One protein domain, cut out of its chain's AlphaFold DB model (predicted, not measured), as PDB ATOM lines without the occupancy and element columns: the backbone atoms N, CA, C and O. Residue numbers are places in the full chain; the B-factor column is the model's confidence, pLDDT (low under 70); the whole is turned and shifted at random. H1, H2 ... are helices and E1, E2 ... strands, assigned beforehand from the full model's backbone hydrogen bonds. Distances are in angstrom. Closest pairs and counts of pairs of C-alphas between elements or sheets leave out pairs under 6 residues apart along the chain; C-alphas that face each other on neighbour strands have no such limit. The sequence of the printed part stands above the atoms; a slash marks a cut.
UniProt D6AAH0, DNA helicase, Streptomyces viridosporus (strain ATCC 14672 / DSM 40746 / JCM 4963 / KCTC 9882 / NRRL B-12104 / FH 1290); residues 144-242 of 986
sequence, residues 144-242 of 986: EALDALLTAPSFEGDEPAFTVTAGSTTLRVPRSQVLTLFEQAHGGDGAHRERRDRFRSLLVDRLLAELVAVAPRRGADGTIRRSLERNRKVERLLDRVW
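Overview. This is residues 144 to 242 of the 986 residues of the protein "DNA helicase" of Streptomyces viridosporus (strain ATCC 14672 / DSM 40746 / JCM 4963 / KCTC 9882 / NRRL B-12104 / FH 1290) (UniProt D6AAH0). The long helix H3 is the axis of a flat body: H2 folds back along it as a helical hairpin, the strand hairpin E1 and E2 packs on its later part, residues 203 to 214, and the short helices H4 and H5 pack on it too. H1 and H6, the two ends of the printed part, lie side by side, running opposite ways. The printed part has 99 residues, with six named helices and two named strands in the order H1, E1, E2, H2, H3, H4, H5, H6; the sheet E1 - E2 is antiparallel and the class is mostly helix. It is compact, with a radius of gyration of the C-alphas of 13.4 A, and spans 36 by 36 by 20 A, only just flat.

Arrangement. Begin at H1, residues 144 to 149, which touches H6, residues 232 to 241, at a shallow tilt of 22 degrees, opposite ways; the closest C-alphas, of Ala 145 and Val 241, are 5.5 A apart. Next look at the hairpin of E1, residues 161 to 166, and E2, residues 169 to 174, antiparallel at 157 degrees, with N 164 and O 171 at 2.9 A and N 171 and O 164 at 2.8 A, within hydrogen-bond range. H2, residues 175 to 186, follows and forms a helical hairpin with H3, residues 192 to 214, the hub: they touch through H3's residues 195 to 203, closest C-alphas Ala 185 and Phe 199 at 5.1 A, at a tilt of 37 degrees, only just steep, opposite ways. The closest C-alphas of E2 and H3, Leu 171 and Glu 210, are 6.2 A apart. H4, residues 216 to 219, touches H3's residues 208 to 212, closest C-alphas Gly 219 and Val 212 at 4.7 A. H5, residues 224 to 229, touches H3's residues 200 to 208, closest C-alphas Leu 228 and Val 204 at 6.2 A. H6 and H3 only just touch, with 3 pairs of C-alphas within 8 A, closest Leu 238 and Arg 200 at 7.2 A. H2 and H6 are apart. Every O i to N i+4 pair is within hydrogen-bond range in H2, H3, H5 and H6; H1 has 0 of 2, but 2 of 3 O i to N i+3 pairs, and H4 is too short for an i+4 pair.

Along the chain. Find C-alpha 144 at (33.108, -52.232, 3.101), where H1 begins. E1 is 15.8 A long, E2 16.4 A and H2 16.2 A. H3 runs 33.0 A from C-alpha 192 at (30.101, -48.417, 20.489). H6, 14.1 A long, ends at C-alpha 241, (28.439, -49.137, 8.021).

Size, cuts and confidence. The C-alphas farthest apart, of Glu 156 and Ala 191, are 40.4 A apart. The printed part has no cut; H1 to E1 is a long link of 11 residues. Mean pLDDT of the printed part is 90.3, and residues 219 to 220 are under 70.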
ATOM      1  N   GLU A 144      33.362 -51.782   4.474       91.88
ATOM      2  CA  GLU A 144      33.108 -52.232   3.101       91.88
ATOM      3  C   GLU A 144      31.652 -52.020   2.648       91.88
ATOM      4  O   GLU A 144      31.377 -51.826   1.463       91.88
ATOM      5  N   ALA A 145      30.698 -51.967   3.584       93.00
ATOM      6  CA  ALA A 145      29.296 -51.706   3.271       93.00
ATOM      7  C   ALA A 145      29.026 -50.241   2.860       93.00
ATOM      8  O   ALA A 145      27.925 -49.939   2.385       93.00
ATOM      9  N   LEU A 146      30.025 -49.352   2.982       93.19
ATOM     10  CA  LEU A 146      30.010 -47.996   2.427       93.19
ATOM     11  C   LEU A 146      29.878 -48.013   0.900       93.19
ATOM     12  O   LEU A 146      29.177 -47.168   0.345       93.19
ATOM     13  N   ASP A 147      30.506 -48.975   0.219       91.12
ATOM     14  CA  ASP A 147      30.666 -48.951  -1.241       91.12
ATOM     15  C   ASP A 147      29.332 -49.051  -1.992       91.12
ATOM     16  O   ASP A 147      29.152 -48.432  -3.040       91.12
ATOM     17  N   ALA A 148      28.340 -49.715  -1.393       91.69
ATOM     18  CA  ALA A 148      26.968 -49.789  -1.899       91.69
ATOM     19  C   ALA A 148      26.156 -48.479  -1.745       91.69
ATOM     20  O   ALA A 148      25.012 -48.411  -2.195       91.69
ATOM     21  N   LEU A 149      26.710 -47.451  -1.088       91.56
ATOM     22  CA  LEU A 149      26.062 -46.158  -0.816       91.56
ATOM     23  C   LEU A 149      26.732 -44.973  -1.534       91.56
ATOM     24  O   LEU A 149      26.234 -43.842  -1.461       91.56
ATOM     25  N   LEU A 150      27.855 -45.213  -2.214       93.06
ATOM     26  CA  LEU A 150      28.602 -44.194  -2.943       93.06
ATOM     27  C   LEU A 150      27.944 -43.878  -4.292       93.06
ATOM     28  O   LEU A 150      27.312 -44.710  -4.938       93.06
ATOM     29  N   THR A 151      28.114 -42.638  -4.736       91.19
ATOM     30  CA  THR A 151      27.843 -42.215  -6.114       91.19
ATOM     31  C   THR A 151      29.106 -42.425  -6.944       91.19
ATOM     32  O   THR A 151      30.210 -42.176  -6.455       91.19
ATOM     33  N   ALA A 152      28.943 -42.891  -8.183       87.75
ATOM     34  CA  ALA A 152      30.049 -43.142  -9.104       87.75
ATOM     35  C   ALA A 152      30.874 -41.867  -9.408       87.75
ATOM     36  O   ALA A 152      30.349 -40.754  -9.269       87.75
ATOM     37  N   PRO A 153      32.140 -42.013  -9.851       86.06
ATOM     38  CA  PRO A 153      32.966 -40.903 -10.321       86.06
ATOM     39  C   PRO A 153      32.252 -40.056 -11.379       86.06
ATOM     40  O   PRO A 153      31.547 -40.577 -12.241       86.06
ATOM     41  N   SER A 154      32.437 -38.741 -11.315       78.81
ATOM     42  CA  SER A 154      31.861 -37.775 -12.258       78.81
ATOM     43  C   SER A 154      32.788 -37.462 -13.437       78.81
ATOM     44  O   SER A 154      32.334 -36.890 -14.424       78.81
ATOM     45  N   PHE A 155      34.072 -37.819 -13.338       82.94
ATOM     46  CA  PHE A 155      35.068 -37.716 -14.405       82.94
ATOM     47  C   PHE A 155      36.210 -38.725 -14.184       82.94
ATOM     48  O   PHE A 155      36.273 -39.405 -13.160       82.94
ATOM     49  N   GLU A 156      37.102 -38.857 -15.163       76.62
ATOM     50  CA  GLU A 156      38.243 -39.772 -15.105       76.62
ATOM     51  C   GLU A 156      39.292 -39.282 -14.085       76.62
ATOM     52  O   GLU A 156      39.768 -38.153 -14.172       76.62
ATOM     53  N   GLY A 157      39.621 -40.118 -13.093       75.88
ATOM     54  CA  GLY A 157      40.496 -39.760 -11.961       75.88
ATOM     55  C   GLY A 157      39.779 -39.237 -10.704       75.88
ATOM     56  O   GLY A 157      40.442 -38.906  -9.725       75.88
ATOM     57  N   ASP A 158      38.445 -39.177 -10.706       83.56
ATOM     58  CA  ASP A 158      37.607 -38.802  -9.557       83.56
ATOM     59  C   ASP A 158      37.284 -40.018  -8.655       83.56
ATOM     60  O   ASP A 158      37.105 -41.135  -9.144       83.56
ATOM     61  N   GLU A 159      37.178 -39.829  -7.333       88.88
ATOM     62  CA  GLU A 159      36.899 -40.923  -6.382       88.88
ATOM     63  C   GLU A 159      35.379 -41.106  -6.174       88.88
ATOM     64  O   GLU A 159      34.671 -40.107  -5.979       88.88
ATOM     65  N   PRO A 160      34.845 -42.347  -6.132       91.31
ATOM     66  CA  PRO A 160      33.475 -42.604  -5.687       91.31
ATOM     67  C   PRO A 160      33.175 -41.914  -4.348       91.31
ATOM     68  O   PRO A 160      34.002 -41.908  -3.435       91.31
ATOM     69  N   ALA A 161      32.001 -41.297  -4.220       93.25
ATOM     70  CA  ALA A 161      31.750 -40.354  -3.129       93.25
ATOM     71  C   ALA A 161      30.342 -40.435  -2.543       93.25
ATOM     72  O   ALA A 161      29.350 -40.637  -3.245       93.25
ATOM     73  N   PHE A 162      30.243 -40.198  -1.241       95.44
ATOM     74  CA  PHE A 162      28.977 -40.066  -0.542       95.44
ATOM     75  C   PHE A 162      28.361 -38.691  -0.844       95.44
ATOM     76  O   PHE A 162      29.006 -37.657  -0.665       95.44
ATOM     77  N   THR A 163      27.117 -38.669  -1.335       93.25
ATOM     78  CA  THR A 163      26.446 -37.442  -1.803       93.25
ATOM     79  C   THR A 163      25.217 -37.112  -0.965       93.25
ATOM     80  O   THR A 163      24.307 -37.931  -0.865       93.25
ATOM     81  N   VAL A 164      25.126 -35.904  -0.406       93.25
ATOM     82  CA  VAL A 164      24.002 -35.473   0.452       93.25
ATOM     83  C   VAL A 164      23.436 -34.149  -0.045       93.25
ATOM     84  O   VAL A 164      24.178 -33.197  -0.249       93.25
ATOM     85  N   THR A 165      22.120 -34.057  -0.223       89.12
ATOM     86  CA  THR A 165      21.466 -32.801  -0.623       89.12
ATOM     87  C   THR A 165      21.013 -32.018   0.609       89.12
ATOM     88  O   THR A 165      20.252 -32.533   1.430       89.12
ATOM     89  N   ALA A 166      21.469 -30.770   0.720       84.25
ATOM     90  CA  ALA A 166      21.121 -29.804   1.755       84.25
ATOM     91  C   ALA A 166      20.415 -28.598   1.109       84.25
ATOM     92  O   ALA A 166      21.034 -27.767   0.437       84.25
ATOM     93  N   GLY A 167      19.090 -28.523   1.261       80.81
ATOM     94  CA  GLY A 167      18.265 -27.551   0.538       80.81
ATOM     95  C   GLY A 167      18.373 -27.750  -0.977       80.81
ATOM     96  O   GLY A 167      17.942 -28.772  -1.497       80.81
ATOM     97  N   SER A 168      18.971 -26.782  -1.678       81.56
ATOM     98  CA  SER A 168      19.227 -26.848  -3.129       81.56
ATOM     99  C   SER A 168      20.678 -27.192  -3.498       81.56
ATOM    100  O   SER A 168      21.041 -27.091  -4.666       81.56
ATOM    101  N   THR A 169      21.528 -27.515  -2.521       87.06
ATOM    102  CA  THR A 169      22.965 -27.757  -2.718       87.06
ATOM    103  C   THR A 169      23.263 -29.243  -2.526       87.06
ATOM    104  O   THR A 169      22.912 -29.804  -1.491       87.06
ATOM    105  N   THR A 170      23.922 -29.887  -3.491       90.12
ATOM    106  CA  THR A 170      24.433 -31.257  -3.319       90.12
ATOM    107  C   THR A 170      25.877 -31.200  -2.839       90.12
ATOM    108  O   THR A 170      26.735 -30.624  -3.499       90.12
ATOM    109  N   LEU A 171      26.113 -31.794  -1.676       92.19
ATOM    110  CA  LEU A 171      27.397 -31.926  -1.001       92.19
ATOM    111  C   LEU A 171      28.013 -33.280  -1.354       92.19
ATOM    112  O   LEU A 171      27.284 -34.260  -1.546       92.19
ATOM    113  N   ARG A 172      29.344 -33.343  -1.415       92.06
ATOM    114  CA  ARG A 172      30.099 -34.535  -1.810       92.06
ATOM    115  C   ARG A 172      31.247 -34.778  -0.835       92.06
ATOM    116  O   ARG A 172      32.070 -33.895  -0.640       92.06
ATOM    117  N   VAL A 173      31.335 -35.983  -0.278       94.50
ATOM    118  CA  VAL A 173      32.478 -36.421   0.539       94.50
ATOM    119  C   VAL A 173      33.105 -37.653  -0.129       94.50
ATOM    120  O   VAL A 173      32.421 -38.673  -0.244       94.50
ATOM    121  N   PRO A 174      34.358 -37.578  -0.620       94.06
ATOM    122  CA  PRO A 174      35.066 -38.720  -1.203       94.06
ATOM    123  C   PRO A 174      35.169 -39.905  -0.232       94.06
ATOM    124  O   PRO A 174      35.266 -39.704   0.981       94.06
ATOM    125  N   ARG A 175      35.143 -41.137  -0.757       94.50
ATOM    126  CA  ARG A 175      35.200 -42.384   0.029       94.50
ATOM    127  C   ARG A 175      36.374 -42.409   1.005       94.50
ATOM    128  O   ARG A 175      36.152 -42.686   2.181       94.50
ATOM    129  N   SER A 176      37.579 -42.076   0.543       94.94
ATOM    130  CA  SER A 176      38.788 -41.944   1.363       94.94
ATOM    131  C   SER A 176      38.546 -41.111   2.624       94.94
ATOM    132  O   SER A 176      38.839 -41.558   3.729       94.94
ATOM    133  N   GLN A 177      37.915 -39.945   2.479       95.62
ATOM    134  CA  GLN A 177      37.622 -39.040   3.591       95.62
ATOM    135  C   GLN A 177      36.554 -39.604   4.535       95.62
ATOM    136  O   GLN A 177      36.682 -39.445   5.745       95.62
ATOM    137  N   VAL A 178      35.522 -40.288   4.024       95.75
ATOM    138  CA  VAL A 178      34.539 -40.971   4.889       95.75
ATOM    139  C   VAL A 178      35.216 -42.065   5.721       95.75
ATOM    140  O   VAL A 178      34.923 -42.179   6.910       95.75
ATOM    141  N   LEU A 179      36.150 -42.820   5.132       95.81
ATOM    142  CA  LEU A 179      36.915 -43.848   5.841       95.81
ATOM    143  C   LEU A 179      37.878 -43.252   6.877       95.81
ATOM    144  O   LEU A 179      37.882 -43.727   8.006       95.81
ATOM    145  N   THR A 180      38.585 -42.156   6.583       96.81
ATOM    146  CA  THR A 180      39.427 -41.476   7.588       96.81
ATOM    147  C   THR A 180      38.614 -41.009   8.804       96.81
ATOM    148  O   THR A 180      39.057 -41.167   9.940       96.81
ATOM    149  N   LEU A 181      37.403 -40.471   8.598       96.69
ATOM    150  CA  LEU A 181      36.524 -40.052   9.702       96.69
ATOM    151  C   LEU A 181      35.943 -41.254  10.472       96.69
ATOM    152  O   LEU A 181      35.702 -41.149  11.676       96.69
ATOM    153  N   PHE A 182      35.733 -42.390   9.799       96.00
ATOM    154  CA  PHE A 182      35.344 -43.658  10.424       96.00
ATOM    155  C   PHE A 182      36.479 -44.209  11.299       96.00
ATOM    156  O   PHE A 182      36.262 -44.467  12.480       96.00
ATOM    157  N   GLU A 183      37.696 -44.313  10.762       95.25
ATOM    158  CA  GLU A 183      38.898 -44.787  11.462       95.25
ATOM    159  C   GLU A 183      39.213 -43.914  12.686       95.25
ATOM    160  O   GLU A 183      39.413 -44.438  13.783       95.25
ATOM    161  N   GLN A 184      39.152 -42.584  12.534       95.00
ATOM    162  CA  GLN A 184      39.323 -41.619  13.626       95.00
ATOM    163  C   GLN A 184      38.298 -41.814  14.757       95.00
ATOM    164  O   GLN A 184      38.623 -41.633  15.930       95.00
ATOM    165  N   ALA A 185      37.053 -42.159  14.427       95.00
ATOM    166  CA  ALA A 185      36.019 -42.407  15.425       95.00
ATOM    167  C   ALA A 185      36.137 -43.799  16.068       95.00
ATOM    168  O   ALA A 185      35.862 -43.938  17.261       95.00
ATOM    169  N   HIS A 186      36.536 -44.807  15.286       93.62
ATOM    170  CA  HIS A 186      36.616 -46.213  15.684       93.62
ATOM    171  C   HIS A 186      37.827 -46.497  16.581       93.62
ATOM    172  O   HIS A 186      37.688 -47.214  17.567       93.62
ATOM    173  N   GLY A 187      38.978 -45.878  16.300       90.12
ATOM    174  CA  GLY A 187      40.195 -46.001  17.110       90.12
ATOM    175  C   GLY A 187      40.252 -45.124  18.369       90.12
ATOM    176  O   GLY A 187      41.291 -45.098  19.022       90.12
ATOM    177  N   GLY A 188      39.192 -44.378  18.700       89.38
ATOM    178  CA  GLY A 188      39.130 -43.524  19.894       89.38
ATOM    179  C   GLY A 188      38.261 -44.113  21.010       89.38
ATOM    180  O   GLY A 188      37.316 -44.845  20.736       89.38
ATOM    181  N   ASP A 189      38.520 -43.730  22.261       89.81
ATOM    182  CA  ASP A 189      37.856 -44.286  23.454       89.81
ATOM    183  C   ASP A 189      36.327 -44.103  23.495       89.81
ATOM    184  O   ASP A 189      35.758 -43.255  22.802       89.81
ATOM    185  N   GLY A 190      35.661 -44.868  24.363       92.69
ATOM    186  CA  GLY A 190      34.210 -44.830  24.588       92.69
ATOM    187  C   GLY A 190      33.476 -46.068  24.066       92.69
ATOM    188  O   GLY A 190      34.062 -46.929  23.405       92.69
ATOM    189  N   ALA A 191      32.186 -46.162  24.379       95.81
ATOM    190  CA  ALA A 191      31.299 -47.250  23.972       95.81
ATOM    191  C   ALA A 191      30.920 -47.180  22.480       95.81
ATOM    192  O   ALA A 191      31.030 -46.136  21.832       95.81
ATOM    193  N   HIS A 192      30.419 -48.287  21.923       95.38
ATOM    194  CA  HIS A 192      30.101 -48.417  20.489       95.38
ATOM    195  C   HIS A 192      29.181 -47.305  19.959       95.38
ATOM    196  O   HIS A 192      29.457 -46.725  18.909       95.38
ATOM    197  N   ARG A 193      28.115 -46.961  20.699       95.62
ATOM    198  CA  ARG A 193      27.201 -45.854  20.362       95.62
ATOM    199  C   ARG A 193      27.883 -44.487  20.439       95.62
ATOM    200  O   ARG A 193      27.699 -43.688  19.528       95.62
ATOM    201  N   GLU A 194      28.715 -44.235  21.450       96.06
ATOM    202  CA  GLU A 194      29.458 -42.971  21.585       96.06
ATOM    203  C   GLU A 194      30.422 -42.762  20.408       96.06
ATOM    204  O   GLU A 194      30.481 -41.677  19.830       96.06
ATOM    205  N   ARG A 195      31.129 -43.821  19.993       96.06
ATOM    206  CA  ARG A 195      32.010 -43.803  18.814       96.06
ATOM    207  C   ARG A 195      31.219 -43.632  17.510       96.06
ATOM    208  O   ARG A 195      31.621 -42.842  16.657       96.06
ATOM    209  N   ARG A 196      30.050 -44.268  17.378       95.69
ATOM    210  CA  ARG A 196      29.129 -44.083  16.239       95.69
ATOM    211  C   ARG A 196      28.585 -42.651  16.146       95.69
ATOM    212  O   ARG A 196      28.531 -42.094  15.049       95.69
ATOM    213  N   ASP A 197      28.206 -42.024  17.260       95.00
ATOM    214  CA  ASP A 197      27.738 -40.630  17.262       95.00
ATOM    215  C   ASP A 197      28.894 -39.613  17.136       95.00
ATOM    216  O   ASP A 197      28.712 -38.538  16.552       95.00
ATOM    217  N   ARG A 198      30.122 -39.976  17.539       96.00
ATOM    218  CA  ARG A 198      31.354 -39.254  17.172       96.00
ATOM    219  C   ARG A 198      31.595 -39.299  15.659       96.00
ATOM    220  O   ARG A 198      31.809 -38.248  15.061       96.00
ATOM    221  N   PHE A 199      31.477 -40.469  15.024       96.75
ATOM    222  CA  PHE A 199      31.569 -40.616  13.562       96.75
ATOM    223  C   PHE A 199      30.500 -39.789  12.833       96.75
ATOM    224  O   PHE A 199      30.816 -39.036  11.912       96.75
ATOM    225  N   ARG A 200      29.242 -39.853  13.292       96.44
ATOM    226  CA  ARG A 200      28.142 -39.007  12.803       96.44
ATOM    227  C   ARG A 200      28.475 -37.520  12.893       96.44
ATOM    228  O   ARG A 200      28.243 -36.798  11.928       96.44
ATOM    229  N   SER A 201      29.012 -37.076  14.028       95.69
ATOM    230  CA  SER A 201      29.392 -35.677  14.247       95.69
ATOM    231  C   SER A 201      30.485 -35.252  13.268       95.69
ATOM    232  O   SER A 201      30.271 -34.320  12.500       95.69
ATOM    233  N   LEU A 202      31.582 -36.013  13.189       96.62
ATOM    234  CA  LEU A 202      32.685 -35.792  12.248       96.62
ATOM    235  C   LEU A 202      32.215 -35.733  10.779       96.62
ATOM    236  O   LEU A 202      32.627 -34.847  10.029       96.62
ATOM    237  N   LEU A 203      31.314 -36.632  10.368       96.50
ATOM    238  CA  LEU A 203      30.736 -36.645   9.021       96.50
ATOM    239  C   LEU A 203      29.839 -35.422   8.754       96.50
ATOM    240  O   LEU A 203      29.897 -34.844   7.667       96.50
ATOM    241  N   VAL A 204      29.034 -34.995   9.732       94.88
ATOM    242  CA  VAL A 204      28.211 -33.778   9.631       94.88
ATOM    243  C   VAL A 204      29.081 -32.523   9.589       94.88
ATOM    244  O   VAL A 204      28.822 -31.645   8.771       94.88
ATOM    245  N   ASP A 205      30.138 -32.446  10.395       94.56
ATOM    246  CA  ASP A 205      31.088 -31.330  10.391       94.56
ATOM    247  C   ASP A 205      31.851 -31.242   9.056       94.56
ATOM    248  O   ASP A 205      31.993 -30.153   8.490       94.56
ATOM    249  N   ARG A 206      32.225 -32.382   8.457       95.50
ATOM    250  CA  ARG A 206      32.789 -32.426   7.098       95.50
ATOM    251  C   ARG A 206      31.789 -31.959   6.031       95.50
ATOM    252  O   ARG A 206      32.177 -31.205   5.138       95.50
ATOM    253  N   LEU A 207      30.518 -32.361   6.130       93.75
ATOM    254  CA  LEU A 207      29.441 -31.908   5.236       93.75
ATOM    255  C   LEU A 207      29.144 -30.406   5.396       93.75
ATOM    256  O   LEU A 207      28.883 -29.727   4.403       93.75
ATOM    257  N   LEU A 208      29.222 -29.862   6.613       91.50
ATOM    258  CA  LEU A 208      29.106 -28.423   6.860       91.50
ATOM    259  C   LEU A 208      30.276 -27.648   6.244       91.50
ATOM    260  O   LEU A 208      30.038 -26.610   5.633       91.50
ATOM    261  N   ALA A 209      31.508 -28.160   6.325       91.25
ATOM    262  CA  ALA A 209      32.662 -27.548   5.663       91.25
ATOM    263  C   ALA A 209      32.493 -27.490   4.129       91.25
ATOM    264  O   ALA A 209      32.734 -26.443   3.526       91.25
ATOM    265  N   GLU A 210      31.990 -28.561   3.501       91.19
ATOM    266  CA  GLU A 210      31.627 -28.551   2.072       91.19
ATOM    267  C   GLU A 210      30.514 -27.537   1.759       91.19
ATOM    268  O   GLU A 210      30.582 -26.817   0.760       91.19
ATOM    269  N   LEU A 211      29.501 -27.414   2.623       88.94
ATOM    270  CA  LEU A 211      28.435 -26.427   2.432       88.94
ATOM    271  C   LEU A 211      28.942 -24.986   2.579       88.94
ATOM    272  O   LEU A 211      28.492 -24.114   1.839       88.94
ATOM    273  N   VAL A 212      29.877 -24.727   3.497       88.25
ATOM    274  CA  VAL A 212      30.543 -23.423   3.635       88.25
ATOM    275  C   VAL A 212      31.349 -23.100   2.377       88.25
ATOM    276  O   VAL A 212      31.257 -21.977   1.892       88.25
ATOM    277  N   ALA A 213      32.074 -24.069   1.808       87.94
ATOM    278  CA  ALA A 213      32.846 -23.873   0.580       87.94
ATOM    279  C   ALA A 213      31.955 -23.577  -0.644       87.94
ATOM    280  O   ALA A 213      32.241 -22.657  -1.410       87.94
ATOM    281  N   VAL A 214      30.853 -24.316  -0.817       86.56
ATOM    282  CA  VAL A 214      29.957 -24.188  -1.986       86.56
ATOM    283  C   VAL A 214      28.923 -23.060  -1.828       86.56
ATOM    284  O   VAL A 214      28.496 -22.463  -2.817       86.56
ATOM    285  N   ALA A 215      28.490 -22.750  -0.603       84.19
ATOM    286  CA  ALA A 215      27.451 -21.757  -0.324       84.19
ATOM    287  C   ALA A 215      27.671 -21.019   1.023       84.19
ATOM    288  O   ALA A 215      26.857 -21.171   1.942       84.19
ATOM    289  N   PRO A 216      28.693 -20.140   1.141       78.12
ATOM    290  CA  PRO A 216      29.097 -19.519   2.412       78.12
ATOM    291  C   PRO A 216      27.958 -18.880   3.222       78.12
ATOM    292  O   PRO A 216      27.899 -19.016   4.439       78.12
ATOM    293  N   ARG A 217      26.997 -18.229   2.546       75.50
ATOM    294  CA  ARG A 217      25.843 -17.567   3.187       75.50
ATOM    295  C   ARG A 217      24.856 -18.526   3.868       75.50
ATOM    296  O   ARG A 217      24.059 -18.063   4.674       75.50
ATOM    297  N   ARG A 218      24.872 -19.825   3.541       70.25
ATOM    298  CA  ARG A 218      24.054 -20.853   4.213       70.25
ATOM    299  C   ARG A 218      24.784 -21.505   5.386       70.25
ATOM    300  O   ARG A 218      24.132 -21.877   6.350       70.25
ATOM    301  N   GLY A 219      26.114 -21.601   5.343       64.00
ATOM    302  CA  GLY A 219      26.906 -22.252   6.396       64.00
ATOM    303  C   GLY A 219      26.794 -21.618   7.792       64.00
ATOM    304  O   GLY A 219      27.106 -22.274   8.778       64.00
ATOM    305  N   ALA A 220      26.309 -20.375   7.888       65.50
ATOM    306  CA  ALA A 220      26.049 -19.685   9.155       65.50
ATOM    307  C   ALA A 220      24.715 -20.077   9.841       65.50
ATOM    308  O   ALA A 220      24.440 -19.613  10.946       65.50
ATOM    309  N   ASP A 221      23.868 -20.896   9.209       75.12
ATOM    310  CA  ASP A 221      22.557 -21.282   9.743       75.12
ATOM    311  C   ASP A 221      22.642 -22.529  10.650       75.12
ATOM    312  O   ASP A 221      22.734 -23.673  10.194       75.12
ATOM    313  N   GLY A 222      22.531 -22.306  11.965       72.81
ATOM    314  CA  GLY A 222      22.516 -23.347  13.005       72.81
ATOM    315  C   GLY A 222      21.300 -24.294  12.992       72.81
ATOM    316  O   GLY A 222      21.180 -25.168  13.861       72.81
ATOM    317  N   THR A 223      20.369 -24.164  12.045       82.69
ATOM    318  CA  THR A 223      19.364 -25.202  11.760       82.69
ATOM    319  C   THR A 223      19.906 -26.293  10.833       82.69
ATOM    320  O   THR A 223      19.488 -27.447  10.951       82.69
ATOM    321  N   ILE A 224      20.890 -25.985   9.975       85.31
ATOM    322  CA  ILE A 224      21.363 -26.918   8.944       85.31
ATOM    323  C   ILE A 224      22.101 -28.116   9.545       85.31
ATOM    324  O   ILE A 224      21.896 -29.230   9.066       85.31
ATOM    325  N   ARG A 225      22.864 -27.944  10.638       89.19
ATOM    326  CA  ARG A 225      23.484 -29.075  11.359       89.19
ATOM    327  C   ARG A 225      22.441 -30.150  11.698       89.19
ATOM    328  O   ARG A 225      22.576 -31.294  11.278       89.19
ATOM    329  N   ARG A 226      21.330 -29.740  12.320       88.19
ATOM    330  CA  ARG A 226      20.197 -30.613  12.692       88.19
ATOM    331  C   ARG A 226      19.438 -31.190  11.490       88.19
ATOM    332  O   ARG A 226      18.763 -32.207  11.630       88.19
ATOM    333  N   SER A 227      19.537 -30.562  10.316       89.25
ATOM    334  CA  SER A 227      18.995 -31.087   9.055       89.25
ATOM    335  C   SER A 227      19.907 -32.147   8.421       89.25
ATOM    336  O   SER A 227      19.404 -33.122   7.866       89.25
ATOM    337  N   LEU A 228      21.232 -32.002   8.545       90.38
ATOM    338  CA  LEU A 228      22.220 -33.000   8.118       90.38
ATOM    339  C   LEU A 228      22.250 -34.212   9.064       90.38
ATOM    340  O   LEU A 228      22.250 -35.347   8.597       90.38
ATOM    341  N   GLU A 229      22.187 -33.985  10.379       91.06
ATOM    342  CA  GLU A 229      22.124 -35.033  11.413       91.06
ATOM    343  C   GLU A 229      20.911 -35.962  11.261       91.06
ATOM    344  O   GLU A 229      20.994 -37.127  11.650       91.06
ATOM    345  N   ARG A 230      19.802 -35.446  10.711       90.94
ATOM    346  CA  ARG A 230      18.538 -36.158  10.431       90.94
ATOM    347  C   ARG A 230      18.334 -36.431   8.935       90.94
ATOM    348  O   ARG A 230      17.207 -36.530   8.445       90.94
ATOM    349  N   ASN A 231      19.417 -36.440   8.156       94.38
ATOM    350  CA  ASN A 231      19.324 -36.699   6.730       94.38
ATOM    351  C   ASN A 231      19.264 -38.208   6.477       94.38
ATOM    352  O   ASN A 231      20.211 -38.928   6.787       94.38
ATOM    353  N   ARG A 232      18.204 -38.669   5.804       94.06
ATOM    354  CA  ARG A 232      17.980 -40.092   5.485       94.06
ATOM    355  C   ARG A 232      19.158 -40.797   4.802       94.06
ATOM    356  O   ARG A 232      19.246 -42.016   4.895       94.06
ATOM    357  N   LYS A 233      20.044 -40.090   4.085       94.75
ATOM    358  CA  LYS A 233      21.273 -40.699   3.545       94.75
ATOM    359  C   LYS A 233      22.355 -40.890   4.613       94.75
ATOM    360  O   LYS A 233      23.032 -41.909   4.580       94.75
ATOM    361  N   VAL A 234      22.511 -39.937   5.533       94.56
ATOM    362  CA  VAL A 234      23.463 -40.012   6.659       94.56
ATOM    363  C   VAL A 234      23.032 -41.113   7.626       94.56
ATOM    364  O   VAL A 234      23.844 -41.956   7.980       94.56
ATOM    365  N   GLU A 235      21.741 -41.173   7.961       94.50
ATOM    366  CA  GLU A 235      21.151 -42.237   8.785       94.50
ATOM    367  C   GLU A 235      21.399 -43.622   8.160       94.50
ATOM    368  O   GLU A 235      22.010 -44.479   8.790       94.50
ATOM    369  N   ARG A 236      21.072 -43.809   6.869       95.38
ATOM    370  CA  ARG A 236      21.357 -45.061   6.137       95.38
ATOM    371  C   ARG A 236      22.838 -45.432   6.084       95.38
ATOM    372  O   ARG A 236      23.141 -46.621   6.067       95.38
ATOM    373  N   LEU A 237      23.747 -44.457   6.011       95.31
ATOM    374  CA  LEU A 237      25.185 -44.722   6.054       95.31
ATOM    375  C   LEU A 237      25.585 -45.246   7.431       95.31
ATOM    376  O   LEU A 237      26.221 -46.294   7.511       95.31
ATOM    377  N   LEU A 238      25.158 -44.576   8.503       94.94
ATOM    378  CA  LEU A 238      25.430 -45.012   9.874       94.94
ATOM    379  C   LEU A 238      24.849 -46.403  10.146       94.94
ATOM    380  O   LEU A 238      25.554 -47.254  10.666       94.94
ATOM    381  N   ASP A 239      23.609 -46.671   9.743       94.31
ATOM    382  CA  ASP A 239      22.945 -47.953  10.009       94.31
ATOM    383  C   ASP A 239      23.502 -49.117   9.175       94.31
ATOM    384  O   ASP A 239      23.340 -50.278   9.548       94.31
ATOM    385  N   ARG A 240      24.165 -48.826   8.046       94.81
ATOM    386  CA  ARG A 240      24.741 -49.844   7.156       94.81
ATOM    387  C   ARG A 240      26.226 -50.106   7.401       94.81
ATOM    388  O   ARG A 240      26.644 -51.253   7.273       94.81
ATOM    389  N   VAL A 241      26.993 -49.068   7.738       94.88
ATOM    390  CA  VAL A 241      28.439 -49.137   8.021       94.88
ATOM    391  C   VAL A 241      28.711 -49.396   9.506       94.88
ATOM    392  O   VAL A 241      29.698 -50.040   9.849       94.88
ATOM    393  N   TRP A 242      27.839 -48.912  10.395       95.25
ATOM    394  CA  TRP A 242      28.021 -48.968  11.848       95.25
ATOM    395  C   TRP A 242      26.691 -49.239  12.587       95.25
ATOM    396  O   TRP A 242      26.219 -48.403  13.370       95.25
TER     397      TRP A 242